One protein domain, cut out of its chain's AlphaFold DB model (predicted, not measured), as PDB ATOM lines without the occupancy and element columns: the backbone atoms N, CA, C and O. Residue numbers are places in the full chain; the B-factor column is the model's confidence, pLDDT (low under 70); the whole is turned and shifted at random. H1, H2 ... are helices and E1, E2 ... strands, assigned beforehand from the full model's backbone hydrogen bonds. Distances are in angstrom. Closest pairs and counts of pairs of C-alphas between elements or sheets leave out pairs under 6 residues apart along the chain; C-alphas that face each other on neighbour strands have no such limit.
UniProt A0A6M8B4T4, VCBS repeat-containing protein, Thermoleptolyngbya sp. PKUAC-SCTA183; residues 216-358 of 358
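This is residues 216 to 358 of the 358 residues of the protein "VCBS repeat-containing protein" of Thermoleptolyngbya sp. PKUAC-SCTA183 (UniProt A0A6M8B4T4). A small antiparallel sheet, E1 E2 E3, lies at one end of a helical core, and a separate strand hairpin, E4 and E5, lies at the other end. In the core, H1, H2 and H3 run side by side in alternating directions with their centres in a triangle, and H4 slants past H2. The printed part has 143 residues with four named helices and five named strands, in the order E1 E2 E3 H1 H2 H3 E4 E5 H4; the class is mixed, helices and strands. The whole is compact, with a radius of gyration of the C-alphas of 15.8 A and spans of 48 by 37 by 33 A.

The larger sheet holds E1, residues 221 to 225, E2, residues 243 to 249 and 19.2 A long, and E3, residues 252 to 255. C-alpha 221 stands at (10.840, 14.020, 207.685). H1 covers residues 261 to 278 and measures 25.2 A, H2 covers 285 to 298 and measures 20.2 A, and H3 covers 302 to 312 and measures 15.4 A. E4, residues 322 to 325, and E5, residues 328 to 332, follow; C-alpha 328 stands at (-30.271, 9.793, 210.545). H4, residues 336 to 346, measures 15.1 A and ends with C-alpha 346 at (-12.903, 8.636, 199.529).

E1, E2 and E3 form a meander, each strand the antiparallel neighbour of the one before. N 222 and O 246 are 2.8 A apart, and N 249 and O 252 are 2.8 A apart, within hydrogen-bond range. H1 is on this sheet but only grazes it with residues 263 to 268, and H2 only grazes it with residues 291 to 298. H2 is the hub, touching three helices. It touches H1 at a shallow tilt of 18 degrees, opposite ways; their closest C-alphas, of Ala 268 and Tyr 292, are 5.9 A apart. It touches H3 at a shallow tilt of 12 degrees, opposite ways, with the C-alphas of Val 293 and Gly 305 closest at 4.9 A. H2 and H4 only just touch, with 3 pairs of C-alphas within 8 A, the closest being those of Ala 290 and Leu 340 at 6.5 A; the tilt is steep, 41 degrees, the same way. H1 and H4 are apart. The hairpin E4 and E5 is antiparallel, with N 323 and O 331 2.8 A apart. In H1, H2, H3 and H4 every O i to N i+4 pair is within hydrogen-bond range.

The C-alphas of Asp 217 and Gln 328 are the two farthest apart, at 51.2 A. The printed part has no cut. The link from E1 to E2, 17 residues, is long. Mean pLDDT of the printed part is 92.4; residues 279 to 283 and 353 to 358 are under 70.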
ATOM      1  N   GLY A 216      18.764   8.583 206.817       95.44
ATOM      2  CA  GLY A 216      20.132   8.923 207.189       95.44
ATOM      3  C   GLY A 216      20.782   9.948 206.263       95.44
ATOM      4  O   GLY A 216      22.016   9.998 206.215       95.44
ATOM      5  N   ASP A 217      20.001  10.701 205.484       94.44
ATOM      6  CA  ASP A 217      20.520  11.703 204.547       94.44
ATOM      7  C   ASP A 217      20.771  13.080 205.197       94.44
ATOM      8  O   ASP A 217      21.381  13.961 204.578       94.44
ATOM      9  N   GLY A 218      20.383  13.229 206.468       94.06
ATOM     10  CA  GLY A 218      20.518  14.444 207.263       94.06
ATOM     11  C   GLY A 218      19.350  15.422 207.129       94.06
ATOM     12  O   GLY A 218      19.334  16.412 207.860       94.06
ATOM     13  N   ARG A 219      18.384  15.166 206.241       95.88
ATOM     14  CA  ARG A 219      17.087  15.849 206.208       95.88
ATOM     15  C   ARG A 219      16.155  15.180 207.207       95.88
ATOM     16  O   ARG A 219      16.338  14.032 207.604       95.88
ATOM     17  N   LEU A 220      15.173  15.937 207.677       97.62
ATOM     18  CA  LEU A 220      14.203  15.447 208.641       97.62
ATOM     19  C   LEU A 220      12.822  15.397 208.011       97.62
ATOM     20  O   LEU A 220      12.263  16.411 207.588       97.62
ATOM     21  N   GLU A 221      12.226  14.216 208.049       98.19
ATOM     22  CA  GLU A 221      10.840  14.020 207.685       98.19
ATOM     23  C   GLU A 221       9.929  14.297 208.873       98.19
ATOM     24  O   GLU A 221      10.132  13.805 209.986       98.19
ATOM     25  N   PHE A 222       8.849  15.021 208.614       97.88
ATOM     26  CA  PHE A 222       7.718  15.080 209.516       97.88
ATOM     27  C   PHE A 222       6.894  13.794 209.378       97.88
ATOM     28  O   PHE A 222       6.290  13.534 208.337       97.88
ATOM     29  N   VAL A 223       6.873  12.988 210.435       97.25
ATOM     30  CA  VAL A 223       6.161  11.710 210.518       97.25
ATOM     31  C   VAL A 223       4.916  11.876 211.378       97.25
ATOM     32  O   VAL A 223       5.015  12.237 212.552       97.25
ATOM     33  N   ALA A 224       3.751  11.564 210.818       95.62
ATOM     34  CA  ALA A 224       2.485  11.494 211.540       95.62
ATOM     35  C   ALA A 224       1.628  10.326 211.022       95.62
ATOM     36  O   ALA A 224       2.108   9.438 210.311       95.62
ATOM     37  N   PHE A 225       0.347  10.327 211.381       94.75
ATOM     38  CA  PHE A 225      -0.624   9.354 210.902       94.75
ATOM     39  C   PHE A 225      -1.871  10.043 210.350       94.75
ATOM     40  O   PHE A 225      -2.155  11.198 210.673       94.75
ATOM     41  N   ASP A 226      -2.614   9.315 209.522       95.88
ATOM     42  CA  ASP A 226      -3.845   9.799 208.911       95.88
ATOM     43  C   ASP A 226      -5.023   9.767 209.900       95.88
ATOM     44  O   ASP A 226      -5.631   8.721 210.156       95.88
ATOM     45  N   ASN A 227      -5.369  10.939 210.434       93.62
ATOM     46  CA  ASN A 227      -6.466  11.113 211.386       93.62
ATOM     47  C   ASN A 227      -7.824  10.616 210.861       93.62
ATOM     48  O   ASN A 227      -8.699  10.326 211.674       93.62
ATOM     49  N   ALA A 228      -8.024  10.488 209.542       95.44
ATOM     50  CA  ALA A 228      -9.295  10.023 208.984       95.44
ATOM     51  C   ALA A 228      -9.670   8.606 209.452       95.44
ATOM     52  O   ALA A 228     -10.847   8.255 209.475       95.44
ATOM     53  N   PHE A 229      -8.685   7.786 209.836       96.81
ATOM     54  CA  PHE A 229      -8.914   6.418 210.309       96.81
ATOM     55  C   PHE A 229      -9.330   6.348 211.782       96.81
ATOM     56  O   PHE A 229      -9.818   5.305 212.225       96.81
ATOM     57  N   LEU A 230      -9.162   7.432 212.543       94.19
ATOM     58  CA  LEU A 230      -9.592   7.489 213.935       94.19
ATOM     59  C   LEU A 230     -11.119   7.438 213.994       94.19
ATOM     60  O   LEU A 230     -11.806   8.192 213.312       94.19
ATOM     61  N   TYR A 231     -11.653   6.529 214.810       94.12
ATOM     62  CA  TYR A 231     -13.091   6.269 214.954       94.12
ATOM     63  C   TYR A 231     -13.813   5.733 213.707       94.12
ATOM     64  O   TYR A 231     -15.013   5.458 213.780       94.12
ATOM     65  N   ALA A 232     -13.123   5.528 212.581       96.38
ATOM     66  CA  ALA A 232     -13.762   5.083 211.345       96.38
ATOM     67  C   ALA A 232     -14.339   3.662 211.472       96.38
ATOM     68  O   ALA A 232     -15.467   3.408 211.056       96.38
ATOM     69  N   PHE A 233     -13.590   2.741 212.090       96.69
ATOM     70  CA  PHE A 233     -13.935   1.309 212.146       96.69
ATOM     71  C   PHE A 233     -13.733   0.654 213.525       96.69
ATOM     72  O   PHE A 233     -13.774  -0.570 213.648       96.69
ATOM     73  N   SER A 234     -13.510   1.461 214.560       94.94
ATOM     74  CA  SER A 234     -13.314   1.042 215.954       94.94
ATOM     75  C   SER A 234     -13.404   2.251 216.885       94.94
ATOM     76  O   SER A 234     -13.464   3.383 216.411       94.94
ATOM     77  N   SER A 235     -13.304   2.055 218.202       93.44
ATOM     78  CA  SER A 235     -12.955   3.154 219.109       93.44
ATOM     79  C   SER A 235     -11.592   3.782 218.760       93.44
ATOM     80  O   SER A 235     -10.802   3.223 217.991       93.44
ATOM     81  N   TYR A 236     -11.279   4.927 219.378       90.31
ATOM     82  CA  TYR A 236      -9.949   5.548 219.301       90.31
ATOM     83  C   TYR A 236      -8.829   4.572 219.670       90.31
ATOM     84  O   TYR A 236      -7.866   4.425 218.929       90.31
ATOM     85  N   ALA A 237      -8.989   3.846 220.783       89.69
ATOM     86  CA  ALA A 237      -7.988   2.897 221.269       89.69
ATOM     87  C   ALA A 237      -7.799   1.691 220.331       89.69
ATOM     88  O   ALA A 237      -6.726   1.092 220.314       89.69
ATOM     89  N   GLY A 238      -8.827   1.343 219.552       91.50
ATOM     90  CA  GLY A 238      -8.761   0.311 218.518       91.50
ATOM     91  C   GLY A 238      -8.290   0.810 217.145       91.50
ATOM     92  O   GLY A 238      -8.124  -0.003 216.236       91.50
ATOM     93  N   SER A 239      -8.086   2.122 216.969       93.38
ATOM     94  CA  SER A 239      -7.732   2.722 215.678       93.38
ATOM     95  C   SER A 239      -6.219   2.681 215.457       93.38
ATOM     96  O   SER A 239      -5.457   3.160 216.292       93.38
ATOM     97  N   PHE A 240      -5.772   2.133 214.323       95.38
ATOM     98  CA  PHE A 240      -4.355   2.121 213.935       95.38
ATOM     99  C   PHE A 240      -4.209   2.823 212.581       95.38
ATOM    100  O   PHE A 240      -4.210   2.148 211.556       95.38
ATOM    101  N   PRO A 241      -4.148   4.161 212.540       96.44
ATOM    102  CA  PRO A 241      -4.081   4.914 211.289       96.44
ATOM    103  C   PRO A 241      -2.786   4.631 210.495       96.44
ATOM    104  O   PRO A 241      -1.740   4.384 211.100       96.44
ATOM    105  N   PRO A 242      -2.824   4.661 209.146       97.88
ATOM    106  CA  PRO A 242      -1.629   4.522 208.317       97.88
ATOM    107  C   PRO A 242      -0.704   5.738 208.460       97.88
ATOM    108  O   PRO A 242      -1.143   6.844 208.790       97.88
ATOM    109  N   SER A 243       0.583   5.532 208.190       97.62
ATOM    110  CA  SER A 243       1.599   6.586 208.225       97.62
ATOM    111  C   SER A 243       1.368   7.653 207.156       97.62
ATOM    112  O   SER A 243       1.018   7.340 206.018       97.62
ATOM    113  N   GLN A 244       1.683   8.898 207.502       97.44
ATOM    114  CA  GLN A 244       1.879  10.000 206.566       97.44
ATOM    115  C   GLN A 244       3.239  10.645 206.847       97.44
ATOM    116  O   GLN A 244       3.594  10.870 208.006       97.44
ATOM    117  N   ILE A 245       4.021  10.885 205.797       98.38
ATOM    118  CA  ILE A 245       5.400  11.367 205.906       98.38
ATOM    119  C   ILE A 245       5.597  12.510 204.916       98.38
ATOM    120  O   ILE A 245       5.324  12.359 203.722       98.38
ATOM    121  N   TRP A 246       6.091  13.643 205.406       98.44
ATOM    122  CA  TRP A 246       6.351  14.827 204.594       98.44
ATOM    123  C   TRP A 246       7.776  15.324 204.788       98.44
ATOM    124  O   TRP A 246       8.283  15.323 205.904       98.44
ATOM    125  N   ALA A 247       8.385  15.813 203.715       97.69
ATOM    126  CA  ALA A 247       9.664  16.508 203.758       97.69
ATOM    127  C   ALA A 247       9.444  18.005 203.523       97.69
ATOM    128  O   ALA A 247       8.580  18.388 202.726       97.69
ATOM    129  N   LEU A 248      10.238  18.850 204.180       97.19
ATOM    130  CA  LEU A 248      10.286  20.274 203.858       97.19
ATOM    131  C   LEU A 248      11.130  20.468 202.589       97.19
ATOM    132  O   LEU A 248      12.312  20.137 202.560       97.19
ATOM    133  N   GLN A 249      10.516  20.974 201.521       94.56
ATOM    134  CA  GLN A 249      11.174  21.255 200.245       94.56
ATOM    135  C   GLN A 249      10.757  22.644 199.771       94.56
ATOM    136  O   GLN A 249       9.564  22.911 199.615       94.56
ATOM    137  N   ASP A 250      11.729  23.537 199.574       90.25
ATOM    138  CA  ASP A 250      11.492  24.926 199.158       90.25
ATOM    139  C   ASP A 250      10.425  25.636 200.027       90.25
ATOM    140  O   ASP A 250       9.542  26.334 199.530       90.25
ATOM    141  N   GLY A 251      10.471  25.411 201.348       91.69
ATOM    142  CA  GLY A 251       9.533  26.000 202.313       91.69
ATOM    143  C   GLY A 251       8.126  25.386 202.327       91.69
ATOM    144  O   GLY A 251       7.234  25.932 202.976       91.69
ATOM    145  N   GLN A 252       7.890  24.274 201.626       95.25
ATOM    146  CA  GLN A 252       6.601  23.577 201.585       95.25
ATOM    147  C   GLN A 252       6.729  22.134 202.078       95.25
ATOM    148  O   GLN A 252       7.736  21.475 201.833       95.25
ATOM    149  N   LEU A 253       5.690  21.624 202.743       96.94
ATOM    150  CA  LEU A 253       5.611  20.213 203.120       96.94
ATOM    151  C   LEU A 253       5.153  19.393 201.911       96.94
ATOM    152  O   LEU A 253       4.020  19.529 201.445       96.94
ATOM    153  N   VAL A 254       6.038  18.544 201.401       97.75
ATOM    154  CA  VAL A 254       5.783  17.658 200.260       97.75
ATOM    155  C   VAL A 254       5.571  16.241 200.772       97.75
ATOM    156  O   VAL A 254       6.386  15.739 201.538       97.75
ATOM    157  N   ASP A 255       4.486  15.587 200.350       97.62
ATOM    158  CA  ASP A 255       4.226  14.183 200.690       97.62
ATOM    159  C   ASP A 255       5.296  13.280 200.060       97.62
ATOM    160  O   ASP A 255       5.403  13.151 198.834       97.62
ATOM    161  N   VAL A 256       6.088  12.653 200.924       98.25
ATOM    162  CA  VAL A 256       7.146  11.702 200.576       98.25
ATOM    163  C   VAL A 256       6.855  10.313 201.141       98.25
ATOM    164  O   VAL A 256       7.711   9.439 201.087       98.25
ATOM    165  N   THR A 257       5.632  10.044 201.607       98.44
ATOM    166  CA  THR A 257       5.233   8.799 202.291       98.44
ATOM    167  C   THR A 257       5.719   7.541 201.578       98.44
ATOM    168  O   THR A 257       6.343   6.667 202.178       98.44
ATOM    169  N   ARG A 258       5.508   7.457 200.261       97.88
ATOM    170  CA  ARG A 258       5.898   6.287 199.452       97.88
ATOM    171  C   ARG A 258       7.411   6.148 199.230       97.88
ATOM    172  O   ARG A 258       7.847   5.105 198.747       97.88
ATOM    173  N   GLN A 259       8.196   7.171 199.556       98.06
ATOM    174  CA  GLN A 259       9.655   7.185 199.430       98.06
ATOM    175  C   GLN A 259      10.346   6.517 200.630       98.06
ATOM    176  O   GLN A 259      11.505   6.137 200.508       98.06
ATOM    177  N   HIS A 260       9.616   6.242 201.724       98.25
ATOM    178  CA  HIS A 260      10.140   5.572 202.925       98.25
ATOM    179  C   HIS A 260       9.544   4.162 203.141       98.25
ATOM    180  O   HIS A 260       8.955   3.876 204.187       98.25
ATOM    181  N   PRO A 261       9.694   3.214 202.191       97.88
ATOM    182  CA  PRO A 261       9.065   1.893 202.279       97.88
ATOM    183  C   PRO A 261       9.555   1.049 203.465       97.88
ATOM    184  O   PRO A 261       8.855   0.123 203.874       97.88
ATOM    185  N   ALA A 262      10.739   1.336 204.019       97.88
ATOM    186  CA  ALA A 262      11.251   0.655 205.206       97.88
ATOM    187  C   ALA A 262      10.417   0.988 206.456       97.88
ATOM    188  O   ALA A 262       9.949   0.066 207.126       97.88
ATOM    189  N   GLU A 263      10.158   2.278 206.710       97.88
ATOM    190  CA  GLU A 263       9.277   2.740 207.794       97.88
ATOM    191  C   GLU A 263       7.863   2.189 207.587       97.88
ATOM    192  O   GLU A 263       7.297   1.553 208.478       97.88
ATOM    193  N   LEU A 264       7.326   2.315 206.365       98.56
ATOM    194  CA  LEU A 264       5.983   1.830 206.059       98.56
ATOM    195  C   LEU A 264       5.824   0.325 206.324       98.56
ATOM    196  O   LEU A 264       4.779  -0.113 206.807       98.56
ATOM    197  N   ARG A 265       6.850  -0.477 206.012       98.62
ATOM    198  CA  ARG A 265       6.842  -1.929 206.235       98.62
ATOM    199  C   ARG A 265       7.018  -2.287 207.704       98.62
ATOM    200  O   ARG A 265       6.401  -3.247 208.162       98.62
ATOM    201  N   ALA A 266       7.818  -1.526 208.447       98.31
ATOM    202  CA  ALA A 266       7.947  -1.697 209.890       98.31
ATOM    203  C   ALA A 266       6.592  -1.492 210.587       98.31
ATOM    204  O   ALA A 266       6.175  -2.351 211.366       98.31
ATOM    205  N   ILE A 267       5.865  -0.429 210.231       98.00
ATOM    206  CA  ILE A 267       4.521  -0.153 210.753       98.00
ATOM    207  C   ILE A 267       3.511  -1.223 210.313       98.00
ATOM    208  O   ILE A 267       2.777  -1.749 211.149       98.00
ATOM    209  N   ALA A 268       3.515  -1.637 209.040       98.56
ATOM    210  CA  ALA A 268       2.636  -2.709 208.561       98.56
ATOM    211  C   ALA A 268       2.841  -4.025 209.334       98.56
ATOM    212  O   ALA A 268       1.873  -4.697 209.694       98.56
ATOM    213  N   ASN A 269       4.093  -4.383 209.640       98.31
ATOM    214  CA  ASN A 269       4.402  -5.560 210.448       98.31
ATOM    215  C   ASN A 269       3.857  -5.427 211.877       98.31
ATOM    216  O   ASN A 269       3.270  -6.379 212.383       98.31
ATOM    217  N   GLN A 270       3.984  -4.256 212.509       97.12
ATOM    218  CA  GLN A 270       3.414  -4.013 213.841       97.12
ATOM    219  C   GLN A 270       1.887  -4.151 213.839       97.12
ATOM    220  O   GLN A 270       1.336  -4.844 214.691       97.12
ATOM    221  N   MET A 271       1.206  -3.563 212.850       97.31
ATOM    222  CA  MET A 271      -0.246  -3.699 212.684       97.31
ATOM    223  C   MET A 271      -0.656  -5.162 212.477       97.31
ATOM    224  O   MET A 271      -1.620  -5.637 213.074       97.31
ATOM    225  N   ARG A 272       0.100  -5.913 211.668       96.25
ATOM    226  CA  ARG A 272      -0.145  -7.340 211.437       96.25
ATOM    227  C   ARG A 272      -0.013  -8.158 212.721       96.25
ATOM    228  O   ARG A 272      -0.880  -8.980 213.002       96.25
ATOM    229  N   GLU A 273       1.045  -7.939 213.499       94.19
ATOM    230  CA  GLU A 273       1.228  -8.617 214.788       94.19
ATOM    231  C   GLU A 273       0.140  -8.221 215.796       94.19
ATOM    232  O   GLU A 273      -0.372  -9.076 216.521       94.19
ATOM    233  N   ALA A 274      -0.295  -6.957 215.797       92.62
ATOM    234  CA  ALA A 274      -1.433  -6.514 216.597       92.62
ATOM    235  C   ALA A 274      -2.711  -7.284 216.224       92.62
ATOM    236  O   ALA A 274      -3.367  -7.825 217.105       92.62
ATOM    237  N   VAL A 275      -3.026  -7.457 214.935       93.38
ATOM    238  CA  VAL A 275      -4.185  -8.267 214.501       93.38
ATOM    239  C   VAL A 275      -4.095  -9.709 215.005       93.38
ATOM    240  O   VAL A 275      -5.090 -10.259 215.474       93.38
ATOM    241  N   LEU A 276      -2.918 -10.332 214.920       90.31
ATOM    242  CA  LEU A 276      -2.727 -11.730 215.320       90.31
ATOM    243  C   LEU A 276      -2.759 -11.937 216.842       90.31
ATOM    244  O   LEU A 276      -3.049 -13.043 217.296       90.31
ATOM    245  N   THR A 277      -2.479 -10.896 217.626       84.69
ATOM    246  CA  THR A 277      -2.472 -10.949 219.096       84.69
ATOM    247  C   THR A 277      -3.800 -10.495 219.706       84.69
ATOM    248  O   THR A 277      -4.282 -11.117 220.651       84.69
ATOM    249  N   VAL A 278      -4.439  -9.469 219.136       72.88
ATOM    250  CA  VAL A 278      -5.703  -8.873 219.611       72.88
ATOM    251  C   VAL A 278      -6.900  -9.812 219.461       72.88
ATOM    252  O   VAL A 278      -7.830  -9.729 220.265       72.88
ATOM    253  N   GLN A 279      -6.857 -10.766 218.521       60.69
ATOM    254  CA  GLN A 279      -7.891 -11.805 218.369       60.69
ATOM    255  C   GLN A 279      -8.185 -12.589 219.664       60.69
ATOM    256  O   GLN A 279      -9.210 -13.265 219.741       60.69
ATOM    257  N   ALA A 280      -7.322 -12.506 220.682       51.88
ATOM    258  CA  ALA A 280      -7.551 -13.119 221.981       51.88
ATOM    259  C   ALA A 280      -8.506 -12.335 222.910       51.88
ATOM    260  O   ALA A 280      -9.179 -12.987 223.705       51.88
ATOM    261  N   ASP A 281      -8.599 -10.996 222.822       55.19
ATOM    262  CA  ASP A 281      -9.149 -10.186 223.931       55.19
ATOM    263  C   ASP A 281     -10.042  -8.972 223.556       55.19
ATOM    264  O   ASP A 281     -10.736  -8.472 224.447       55.19
ATOM    265  N   THR A 282     -10.115  -8.493 222.297       59.78
ATOM    266  CA  THR A 282     -11.040  -7.387 221.917       59.78
ATOM    267  C   THR A 282     -11.699  -7.548 220.531       59.78
ATOM    268  O   THR A 282     -11.120  -8.110 219.605       59.78
ATOM    269  N   ASN A 283     -12.926  -7.018 220.372       66.81
ATOM    270  CA  ASN A 283     -13.718  -7.040 219.123       66.81
ATOM    271  C   ASN A 283     -13.420  -5.850 218.175       66.81
ATOM    272  O   ASN A 283     -14.249  -5.487 217.347       66.81
ATOM    273  N   GLU A 284     -12.259  -5.196 218.288       87.12
ATOM    274  CA  GLU A 284     -11.960  -3.954 217.541       87.12
ATOM    275  C   GLU A 284     -10.946  -4.138 216.401       87.12
ATOM    276  O   GLU A 284     -10.399  -3.174 215.869       87.12
ATOM    277  N   VAL A 285     -10.718  -5.384 215.972       94.12
ATOM    278  CA  VAL A 285      -9.730  -5.738 214.936       94.12
ATOM    279  C   VAL A 285      -9.951  -5.018 213.595       94.12
ATOM    280  O   VAL A 285      -8.998  -4.812 212.844       94.12
ATOM    281  N   ASN A 286     -11.183  -4.595 213.295       96.25
ATOM    282  CA  ASN A 286     -11.518  -3.884 212.058       96.25
ATOM    283  C   ASN A 286     -10.837  -2.509 211.968       96.25
ATOM    284  O   ASN A 286     -10.422  -2.123 210.876       96.25
ATOM    285  N   GLY A 287     -10.631  -1.816 213.095       96.62
ATOM    286  CA  GLY A 287      -9.861  -0.567 213.143       96.62
ATOM    287  C   GLY A 287      -8.401  -0.767 212.747       96.62
ATOM    288  O   GLY A 287      -7.856  -0.006 211.945       96.62
ATOM    289  N   ILE A 288      -7.793  -1.855 213.229       97.06
ATOM    290  CA  ILE A 288      -6.414  -2.225 212.886       97.06
ATOM    291  C   ILE A 288      -6.304  -2.620 211.413       97.06
ATOM    292  O   ILE A 288      -5.403  -2.182 210.699       97.06
ATOM    293  N   LEU A 289      -7.241  -3.441 210.937       98.19
ATOM    294  CA  LEU A 289      -7.253  -3.924 209.561       98.19
ATOM    295  C   LEU A 289      -7.494  -2.813 208.539       98.19
ATOM    296  O   LEU A 289      -6.908  -2.868 207.458       98.19
ATOM    297  N   ALA A 290      -8.315  -1.812 208.868       98.56
ATOM    298  CA  ALA A 290      -8.541  -0.662 208.002       98.56
ATOM    299  C   ALA A 290      -7.227   0.075 207.711       98.56
ATOM    300  O   ALA A 290      -6.854   0.245 206.546       98.56
ATOM    301  N   GLY A 291      -6.488   0.437 208.762       98.50
ATOM    302  CA  GLY A 291      -5.195   1.092 208.605       98.50
ATOM    303  C   GLY A 291      -4.128   0.190 207.997       98.50
ATOM    304  O   GLY A 291      -3.382   0.643 207.134       98.50
ATOM    305  N   TYR A 292      -4.109  -1.104 208.333       98.69
ATOM    306  CA  TYR A 292      -3.200  -2.066 207.704       98.69
ATOM    307  C   TYR A 292      -3.388  -2.130 206.184       98.69
ATOM    308  O   TYR A 292      -2.410  -2.085 205.442       98.69
ATOM    309  N   VAL A 293      -4.627  -2.188 205.684       98.88
ATOM    310  CA  VAL A 293      -4.878  -2.177 204.233       98.88
ATOM    311  C   VAL A 293      -4.358  -0.886 203.601       98.88
ATOM    312  O   VAL A 293      -3.688  -0.945 202.569       98.88
ATOM    313  N   ALA A 294      -4.614   0.268 204.218       98.81
ATOM    314  CA  ALA A 294      -4.125   1.558 203.733       98.81
ATOM    315  C   ALA A 294      -2.589   1.629 203.709       98.81
ATOM    316  O   ALA A 294      -1.991   2.023 202.707       98.81
ATOM    317  N   GLN A 295      -1.942   1.132 204.762       98.75
ATOM    318  CA  GLN A 295      -0.492   1.001 204.869       98.75
ATOM    319  C   GLN A 295       0.084   0.124 203.744       98.75
ATOM    320  O   GLN A 295       1.071   0.477 203.096       98.75
ATOM    321  N   MET A 296      -0.570  -1.003 203.451       98.75
ATOM    322  CA  MET A 296      -0.176  -1.900 202.362       98.75
ATOM    323  C   MET A 296      -0.396  -1.268 200.981       98.75
ATOM    324  O   MET A 296       0.399  -1.490 200.070       98.75
ATOM    325  N   ILE A 297      -1.413  -0.419 200.808       98.62
ATOM    326  CA  ILE A 297      -1.596   0.375 199.581       98.62
ATOM    327  C   ILE A 297      -0.434   1.358 199.376       98.62
ATOM    328  O   ILE A 297       0.041   1.516 198.243       98.62
ATOM    329  N   LEU A 298       0.054   2.001 200.442       98.50
ATOM    330  CA  LEU A 298       1.223   2.887 200.377       98.50
ATOM    331  C   LEU A 298       2.483   2.126 199.924       98.50
ATOM    332  O   LEU A 298       3.254   2.651 199.119       98.50
ATOM    333  N   LEU A 299       2.620   0.859 200.326       98.44
ATOM    334  CA  LEU A 299       3.679  -0.060 199.882       98.44
ATOM    335  C   LEU A 299       3.486  -0.629 198.462       98.44
ATOM    336  O   LEU A 299       4.397  -1.267 197.939       98.44
ATOM    337  N   GLY A 300       2.326  -0.423 197.829       98.12
ATOM    338  CA  GLY A 300       1.990  -1.035 196.534       98.12
ATOM    339  C   GLY A 300       1.555  -2.505 196.630       98.12
ATOM    340  O   GLY A 300       1.540  -3.214 195.629       98.12
ATOM    341  N   GLU A 301       1.177  -2.967 197.821       98.25
ATOM    342  CA  GLU A 301       0.876  -4.365 198.156       98.25
ATOM    343  C   GLU A 301      -0.616  -4.574 198.500       98.25
ATOM    344  O   GLU A 301      -0.972  -5.394 199.349       98.25
ATOM    345  N   TYR A 302      -1.515  -3.839 197.826       97.56
ATOM    346  CA  TYR A 302      -2.964  -3.840 198.096       97.56
ATOM    347  C   TYR A 302      -3.576  -5.245 198.171       97.56
ATOM    348  O   TYR A 302      -4.211  -5.572 199.166       97.56
ATOM    349  N   GLU A 303      -3.354  -6.093 197.162       97.88
ATOM    350  CA  GLU A 303      -3.947  -7.440 197.091       97.88
ATOM    351  C   GLU A 303      -3.573  -8.309 198.304       97.88
ATOM    352  O   GLU A 303      -4.390  -9.061 198.835       97.88
ATOM    353  N   GLN A 304      -2.334  -8.176 198.782       98.38
ATOM    354  CA  GLN A 304      -1.829  -8.915 199.940       98.38
ATOM    355  C   GLN A 304      -2.446  -8.373 201.232       98.38
ATOM    356  O   GLN A 304      -2.893  -9.150 202.080       98.38
ATOM    357  N   GLY A 305      -2.524  -7.043 201.355       98.56
ATOM    358  CA  GLY A 305      -3.202  -6.370 202.459       98.56
ATOM    359  C   GLY A 305      -4.683  -6.745 202.550       98.56
ATOM    360  O   GLY A 305      -5.170  -7.137 203.611       98.56
ATOM    361  N   TRP A 306      -5.384  -6.703 201.418       98.62
ATOM    362  CA  TRP A 306      -6.807  -7.003 201.310       98.62
ATOM    363  C   TRP A 306      -7.119  -8.465 201.630       98.62
ATOM    364  O   TRP A 306      -8.019  -8.750 202.418       98.62
ATOM    365  N   ALA A 307      -6.340  -9.405 201.083       98.75
ATOM    366  CA  ALA A 307      -6.504 -10.827 201.374       98.75
ATOM    367  C   ALA A 307      -6.315 -11.135 202.869       98.75
ATOM    368  O   ALA A 307      -7.074 -11.923 203.440       98.75
ATOM    369  N   PHE A 308      -5.340 -10.492 203.521       98.44
ATOM    370  CA  PHE A 308      -5.145 -10.621 204.963       98.44
ATOM    371  C   PHE A 308      -6.334 -10.053 205.748       98.44
ATOM    372  O   PHE A 308      -6.798 -10.697 206.688       98.44
ATOM    373  N   MET A 309      -6.879  -8.905 205.342       98.19
ATOM    374  CA  MET A 309      -8.080  -8.336 205.956       98.19
ATOM    375  C   MET A 309      -9.284  -9.276 205.848       98.19
ATOM    376  O   MET A 309      -9.889  -9.599 206.870       98.19
ATOM    377  N   LEU A 310      -9.578  -9.817 204.661       98.25
ATOM    378  CA  LEU A 310     -10.702 -10.742 204.455       98.25
ATOM    379  C   LEU A 310     -10.612 -12.008 205.321       98.25
ATOM    380  O   LEU A 310     -11.639 -12.578 205.711       98.25
ATOM    381  N   ALA A 311      -9.391 -12.452 205.620       96.88
ATOM    382  CA  ALA A 311      -9.145 -13.609 206.467       96.88
ATOM    383  C   ALA A 311      -9.353 -13.326 207.966       96.88
ATOM    384  O   ALA A 311      -9.629 -14.273 208.702       96.88
ATOM    385  N   ASN A 312      -9.241 -12.068 208.414       95.19
ATOM    386  CA  ASN A 312      -9.113 -11.729 209.839       95.19
ATOM    387  C   ASN A 312     -10.158 -10.740 210.384       95.19
ATOM    388  O   ASN A 312     -10.203 -10.550 211.597       95.19
ATOM    389  N   TYR A 313     -10.972 -10.098 209.541       95.19
ATOM    390  CA  TYR A 313     -11.933  -9.097 210.019       95.19
ATOM    391  C   TYR A 313     -13.059  -9.700 210.873       95.19
ATOM    392  O   TYR A 313     -13.513 -10.829 210.645       95.19
ATOM    393  N   ASP A 314     -13.543  -8.918 211.838       93.56
ATOM    394  CA  ASP A 314     -14.733  -9.244 212.614       93.56
ATOM    395  C   ASP A 314     -15.980  -8.993 211.759       93.56
ATOM    396  O   ASP A 314     -16.322  -7.857 211.418       93.56
ATOM    397  N   ARG A 315     -16.671 -10.086 211.422       93.56
ATOM    398  CA  ARG A 315     -17.893 -10.082 210.605       93.56
ATOM    399  C   ARG A 315     -19.138  -9.645 211.373       93.56
ATOM    400  O   ARG A 315     -20.192  -9.494 210.764       93.56
ATOM    401  N   THR A 316     -19.046  -9.555 212.696       92.25
ATOM    402  CA  THR A 316     -20.176  -9.265 213.582       92.25
ATOM    403  C   THR A 316     -20.247  -7.801 213.992       92.25
ATOM    404  O   THR A 316     -21.321  -7.348 214.384       92.25
ATOM    405  N   SER A 317     -19.142  -7.065 213.858       91.81
ATOM    406  CA  SER A 317     -19.092  -5.630 214.125       91.81
ATOM    407  C   SER A 317     -19.933  -4.843 213.120       91.81
ATOM    408  O   SER A 317     -19.883  -5.077 211.911       91.81
ATOM    409  N   ASP A 318     -20.700  -3.886 213.637       92.62
ATOM    410  CA  ASP A 318     -21.464  -2.909 212.870       92.62
ATOM    411  C   ASP A 318     -20.847  -1.505 212.866       92.62
ATOM    412  O   ASP A 318     -21.390  -0.600 212.221       92.62
ATOM    413  N   TRP A 319     -19.702  -1.325 213.529       94.94
ATOM    414  CA  TRP A 319     -18.999  -0.048 213.569       94.94
ATOM    415  C   TRP A 319     -18.565   0.378 212.165       94.94
ATOM    416  O   TRP A 319     -17.997  -0.408 211.406       94.94
ATOM    417  N   GLY A 320     -18.816   1.642 211.819       94.50
ATOM    418  CA  GLY A 320     -18.369   2.219 210.548       94.50
ATOM    419  C   GLY A 320     -19.164   1.757 209.325       94.50
ATOM    420  O   GLY A 320     -18.791   2.078 208.200       94.50
ATOM    421  N   LEU A 321     -20.262   1.010 209.508       96.56
ATOM    422  CA  LEU A 321     -21.088   0.545 208.387       96.56
ATOM    423  C   LEU A 321     -22.156   1.555 207.955       96.56
ATOM    424  O   LEU A 321     -22.720   1.412 206.872       96.56
ATOM    425  N   GLU A 322     -22.482   2.544 208.780       96.19
ATOM    426  CA  GLU A 322     -23.599   3.462 208.551       96.19
ATOM    427  C   GLU A 322     -23.136   4.849 208.106       96.19
ATOM    428  O   GLU A 322     -22.209   5.424 208.668       96.19
ATOM    429  N   ILE A 323     -23.834   5.407 207.118       93.50
ATOM    430  CA  ILE A 323     -23.672   6.789 206.669       93.50
ATOM    431  C   ILE A 323     -24.821   7.615 207.226       93.50
ATOM    432  O   ILE A 323     -25.998   7.293 207.020       93.50
ATOM    433  N   TYR A 324     -24.468   8.712 207.884       91.44
ATOM    434  CA  TYR A 324     -25.409   9.601 208.544       91.44
ATOM    435  C   TYR A 324     -25.620  10.885 207.743       91.44
ATOM    436  O   TYR A 324     -24.688  11.459 207.184       91.44
ATOM    437  N   LYS A 325     -26.861  11.368 207.729       93.50
ATOM    438  CA  LYS A 325     -27.220  12.715 207.287       93.50
ATOM    439  C   LYS A 325     -28.263  13.274 208.241       93.50
ATOM    440  O   LYS A 325     -29.265  12.614 208.503       93.50
ATOM    441  N   ASP A 326     -28.013  14.467 208.773       93.31
ATOM    442  CA  ASP A 326     -28.900  15.137 209.734       93.31
ATOM    443  C   ASP A 326     -29.256  14.241 210.945       93.31
ATOM    444  O   ASP A 326     -30.393  14.206 211.413       93.31
ATOM    445  N   GLY A 327     -28.278  13.460 211.427       91.81
ATOM    446  CA  GLY A 327     -28.437  12.531 212.556       91.81
ATOM    447  C   GLY A 327     -29.204  11.241 212.239       91.81
ATOM    448  O   GLY A 327     -29.470  10.456 213.145       91.81
ATOM    449  N   GLN A 328     -29.561  10.996 210.976       93.44
ATOM    450  CA  GLN A 328     -30.271   9.793 210.545       93.44
ATOM    451  C   GLN A 328     -29.407   8.934 209.628       93.44
ATOM    452  O   GLN A 328     -28.709   9.451 208.756       93.44
ATOM    453  N   VAL A 329     -29.505   7.613 209.783       94.50
ATOM    454  CA  VAL A 329     -28.872   6.656 208.871       94.50
ATOM    455  C   VAL A 329     -29.558   6.750 207.508       94.50
ATOM    456  O   VAL A 329     -30.733   6.411 207.368       94.50
ATOM    457  N   VAL A 330     -28.824   7.213 206.497       96.38
ATOM    458  CA  VAL A 330     -29.312   7.314 205.109       96.38
ATOM    459  C   VAL A 330     -28.841   6.164 204.231       96.38
ATOM    460  O   VAL A 330     -29.435   5.905 203.184       96.38
ATOM    461  N   TYR A 331     -27.787   5.471 204.648       96.25
ATOM    462  CA  TYR A 331     -27.255   4.309 203.957       96.25
ATOM    463  C   TYR A 331     -26.486   3.423 204.937       96.25
ATOM    464  O   TYR A 331     -25.919   3.915 205.910       96.25
ATOM    465  N   ARG A 332     -26.457   2.117 204.665       96.75
ATOM    466  CA  ARG A 332     -25.673   1.147 205.425       96.75
ATOM    467  C   ARG A 332     -24.976   0.187 204.470       96.75
ATOM    468  O   ARG A 332     -25.635  -0.428 203.631       96.75
ATOM    469  N   TYR A 333     -23.661   0.066 204.601       97.62
ATOM    470  CA  TYR A 333     -22.871  -0.923 203.879       97.62
ATOM    471  C   TYR A 333     -23.256  -2.342 204.320       97.62
ATOM    472  O   TYR A 333     -23.606  -2.556 205.483       97.62
ATOM    473  N   PRO A 334     -23.203  -3.325 203.404       96.94
ATOM    474  CA  PRO A 334     -23.542  -4.706 203.735       96.94
ATOM    475  C   PRO A 334     -22.563  -5.331 204.738       96.94
ATOM    476  O   PRO A 334     -22.978  -6.170 205.535       96.94
ATOM    477  N   ASP A 335     -21.289  -4.935 204.698       97.12
ATOM    478  CA  ASP A 335     -20.226  -5.441 205.561       97.12
ATOM    479  C   ASP A 335     -19.031  -4.472 205.636       97.12
ATOM    480  O   ASP A 335     -18.979  -3.449 204.945       97.12
ATOM    481  N   PHE A 336     -18.073  -4.805 206.507       97.56
ATOM    482  CA  PHE A 336     -16.842  -4.040 206.705       97.56
ATOM    483  C   PHE A 336     -15.992  -3.906 205.430       97.56
ATOM    484  O   PHE A 336     -15.608  -2.780 205.129       97.56
ATOM    485  N   PRO A 337     -15.724  -4.965 204.635       98.38
ATOM    486  CA  PRO A 337     -15.002  -4.819 203.371       98.38
ATOM    487  C   PRO A 337     -15.625  -3.789 202.421       98.38
ATOM    488  O   PRO A 337     -14.901  -2.952 201.885       98.38
ATOM    489  N   ALA A 338     -16.951  -3.794 202.244       98.00
ATOM    490  CA  ALA A 338     -17.621  -2.815 201.389       98.00
ATOM    491  C   ALA A 338     -17.491  -1.380 201.928       98.00
ATOM    492  O   ALA A 338     -17.275  -0.448 201.151       98.00
ATOM    493  N   ALA A 339     -17.602  -1.199 203.248       98.12
ATOM    494  CA  ALA A 339     -17.413   0.102 203.887       98.12
ATOM    495  C   ALA A 339     -15.962   0.594 203.763       98.12
ATOM    496  O   ALA A 339     -15.725   1.750 203.410       98.12
ATOM    497  N   LEU A 340     -14.989  -0.292 203.991       98.50
ATOM    498  CA  LEU A 340     -13.566   0.018 203.906       98.50
ATOM    499  C   LEU A 340     -13.147   0.384 202.479       98.50
ATOM    500  O   LEU A 340     -12.409   1.344 202.300       98.50
ATOM    501  N   GLU A 341     -13.614  -0.332 201.455       98.00
ATOM    502  CA  GLU A 341     -13.295   0.001 200.059       98.00
ATOM    503  C   GLU A 341     -13.791   1.405 199.684       98.00
ATOM    504  O   GLU A 341     -13.061   2.189 199.064       98.00
ATOM    505  N   ALA A 342     -15.017   1.745 200.093       97.06
ATOM    506  CA  ALA A 342     -15.580   3.069 199.870       97.06
ATOM    507  C   ALA A 342     -14.784   4.148 200.617       97.06
ATOM    508  O   ALA A 342     -14.403   5.148 200.009       97.06
ATOM    509  N   PHE A 343     -14.460   3.903 201.888       97.75
ATOM    510  CA  PHE A 343     -13.644   4.800 202.703       97.75
ATOM    511  C   PHE A 343     -12.252   5.024 202.092       97.75
ATOM    512  O   PHE A 343     -11.840   6.161 201.897       97.75
ATOM    513  N   LEU A 344     -11.546   3.965 201.689       98.38
ATOM    514  CA  LEU A 344     -10.229   4.068 201.050       98.38
ATOM    515  C   LEU A 344     -10.278   4.809 199.708       98.38
ATOM    516  O   LEU A 344      -9.308   5.467 199.332       98.38
ATOM    517  N   THR A 345     -11.390   4.709 198.978       96.94
ATOM    518  CA  THR A 345     -11.607   5.479 197.745       96.94
ATOM    519  C   THR A 345     -11.835   6.958 198.055       96.94
ATOM    520  O   THR A 345     -11.263   7.818 197.387       96.94
ATOM    521  N   GLU A 346     -12.640   7.267 199.075       95.69
ATOM    522  CA  GLU A 346     -12.903   8.636 199.529       95.69
ATOM    523  C   GLU A 346     -11.631   9.327 200.032       95.69
ATOM    524  O   GLU A 346     -11.357  10.460 199.642       95.69
ATOM    525  N   GLN A 347     -10.813   8.614 200.813       96.50
ATOM    526  CA  GLN A 347      -9.535   9.108 201.331       96.50
ATOM    527  C   GLN A 347      -8.400   9.091 200.284       96.50
ATOM    528  O   GLN A 347      -7.270   9.464 200.582       96.50
ATOM    529  N   GLY A 348      -8.663   8.655 199.045       95.88
ATOM    530  CA  GLY A 348      -7.696   8.715 197.942       95.88
ATOM    531  C   GLY A 348      -6.615   7.626 197.934       95.88
ATOM    532  O   GLY A 348      -5.689   7.697 197.124       95.88
ATOM    533  N   TYR A 349      -6.732   6.591 198.770       96.62
ATOM    534  CA  TYR A 349      -5.854   5.414 198.724       96.62
ATOM    535  C   TYR A 349      -6.158   4.533 197.502       96.62
ATOM    536  O   TYR A 349      -5.249   3.940 196.919       96.62
ATOM    537  N   LEU A 350      -7.425   4.463 197.082       94.62
ATOM    538  CA  LEU A 350      -7.862   3.737 195.887       94.62
ATOM    539  C   LEU A 350      -8.354   4.697 194.790       94.62
ATOM    540  O   LEU A 350      -8.924   5.745 195.092       94.62
ATOM    541  N   PRO A 351      -8.175   4.356 193.498       86.62
ATOM    542  CA  PRO A 351      -8.719   5.156 192.408       86.62
ATOM    543  C   PRO A 351     -10.253   5.102 192.391       86.62
ATOM    544  O   PRO A 351     -10.860   4.080 192.719       86.62
ATOM    545  N   ALA A 352     -10.881   6.182 191.916       71.62
ATOM    546  CA  ALA A 352     -12.326   6.237 191.702       71.62
ATOM    547  C   ALA A 352     -12.765   5.131 190.719       71.62
ATOM    548  O   ALA A 352     -12.529   5.235 189.515       71.62
ATOM    549  N   GLY A 353     -13.375   4.062 191.242       61.31
ATOM    550  CA  GLY A 353     -13.783   2.889 190.461       61.31
ATOM    551  C   GLY A 353     -13.490   1.520 191.085       61.31
ATOM    552  O   GLY A 353     -13.854   0.526 190.461       61.31
ATOM    553  N   GLY A 354     -12.879   1.446 192.275       54.84
ATOM    554  CA  GLY A 354     -12.788   0.196 193.048       54.84
ATOM    555  C   GLY A 354     -11.913  -0.868 192.382       54.84
ATOM    556  O   GLY A 354     -12.383  -1.920 191.955       54.84
ATOM    557  N   SER A 355     -10.642  -0.542 192.149       48.91
ATOM    558  CA  SER A 355      -9.525  -1.496 192.023       48.91
ATOM    559  C   SER A 355      -8.249  -0.721 191.702       48.91
ATOM    560  O   SER A 355      -8.190   0.017 190.716       48.91
ATOM    561  N   ALA A 356      -7.211  -0.883 192.528       47.38
ATOM    562  CA  ALA A 356      -5.859  -0.504 192.132       47.38
ATOM    563  C   ALA A 356      -5.532  -1.238 190.819       47.38
ATOM    564  O   ALA A 356      -5.892  -2.405 190.667       47.38
ATOM    565  N   ALA A 357      -4.954  -0.536 189.842       37.78
ATOM    566  CA  ALA A 357      -4.711  -1.068 188.502       37.78
ATOM    567  C   ALA A 357      -4.100  -2.486 188.556       37.78
ATOM    568  O   ALA A 357      -3.051  -2.679 189.165       37.78
ATOM    569  N   ARG A 358      -4.815  -3.447 187.954       38.00
ATOM    570  CA  ARG A 358      -4.438  -4.866 187.842       38.00
ATOM    571  C   ARG A 358      -3.189  -5.092 187.005       38.00
ATOM    572  O   ARG A 358      -3.033  -4.364 185.996       38.00
TER     573      ARG A 358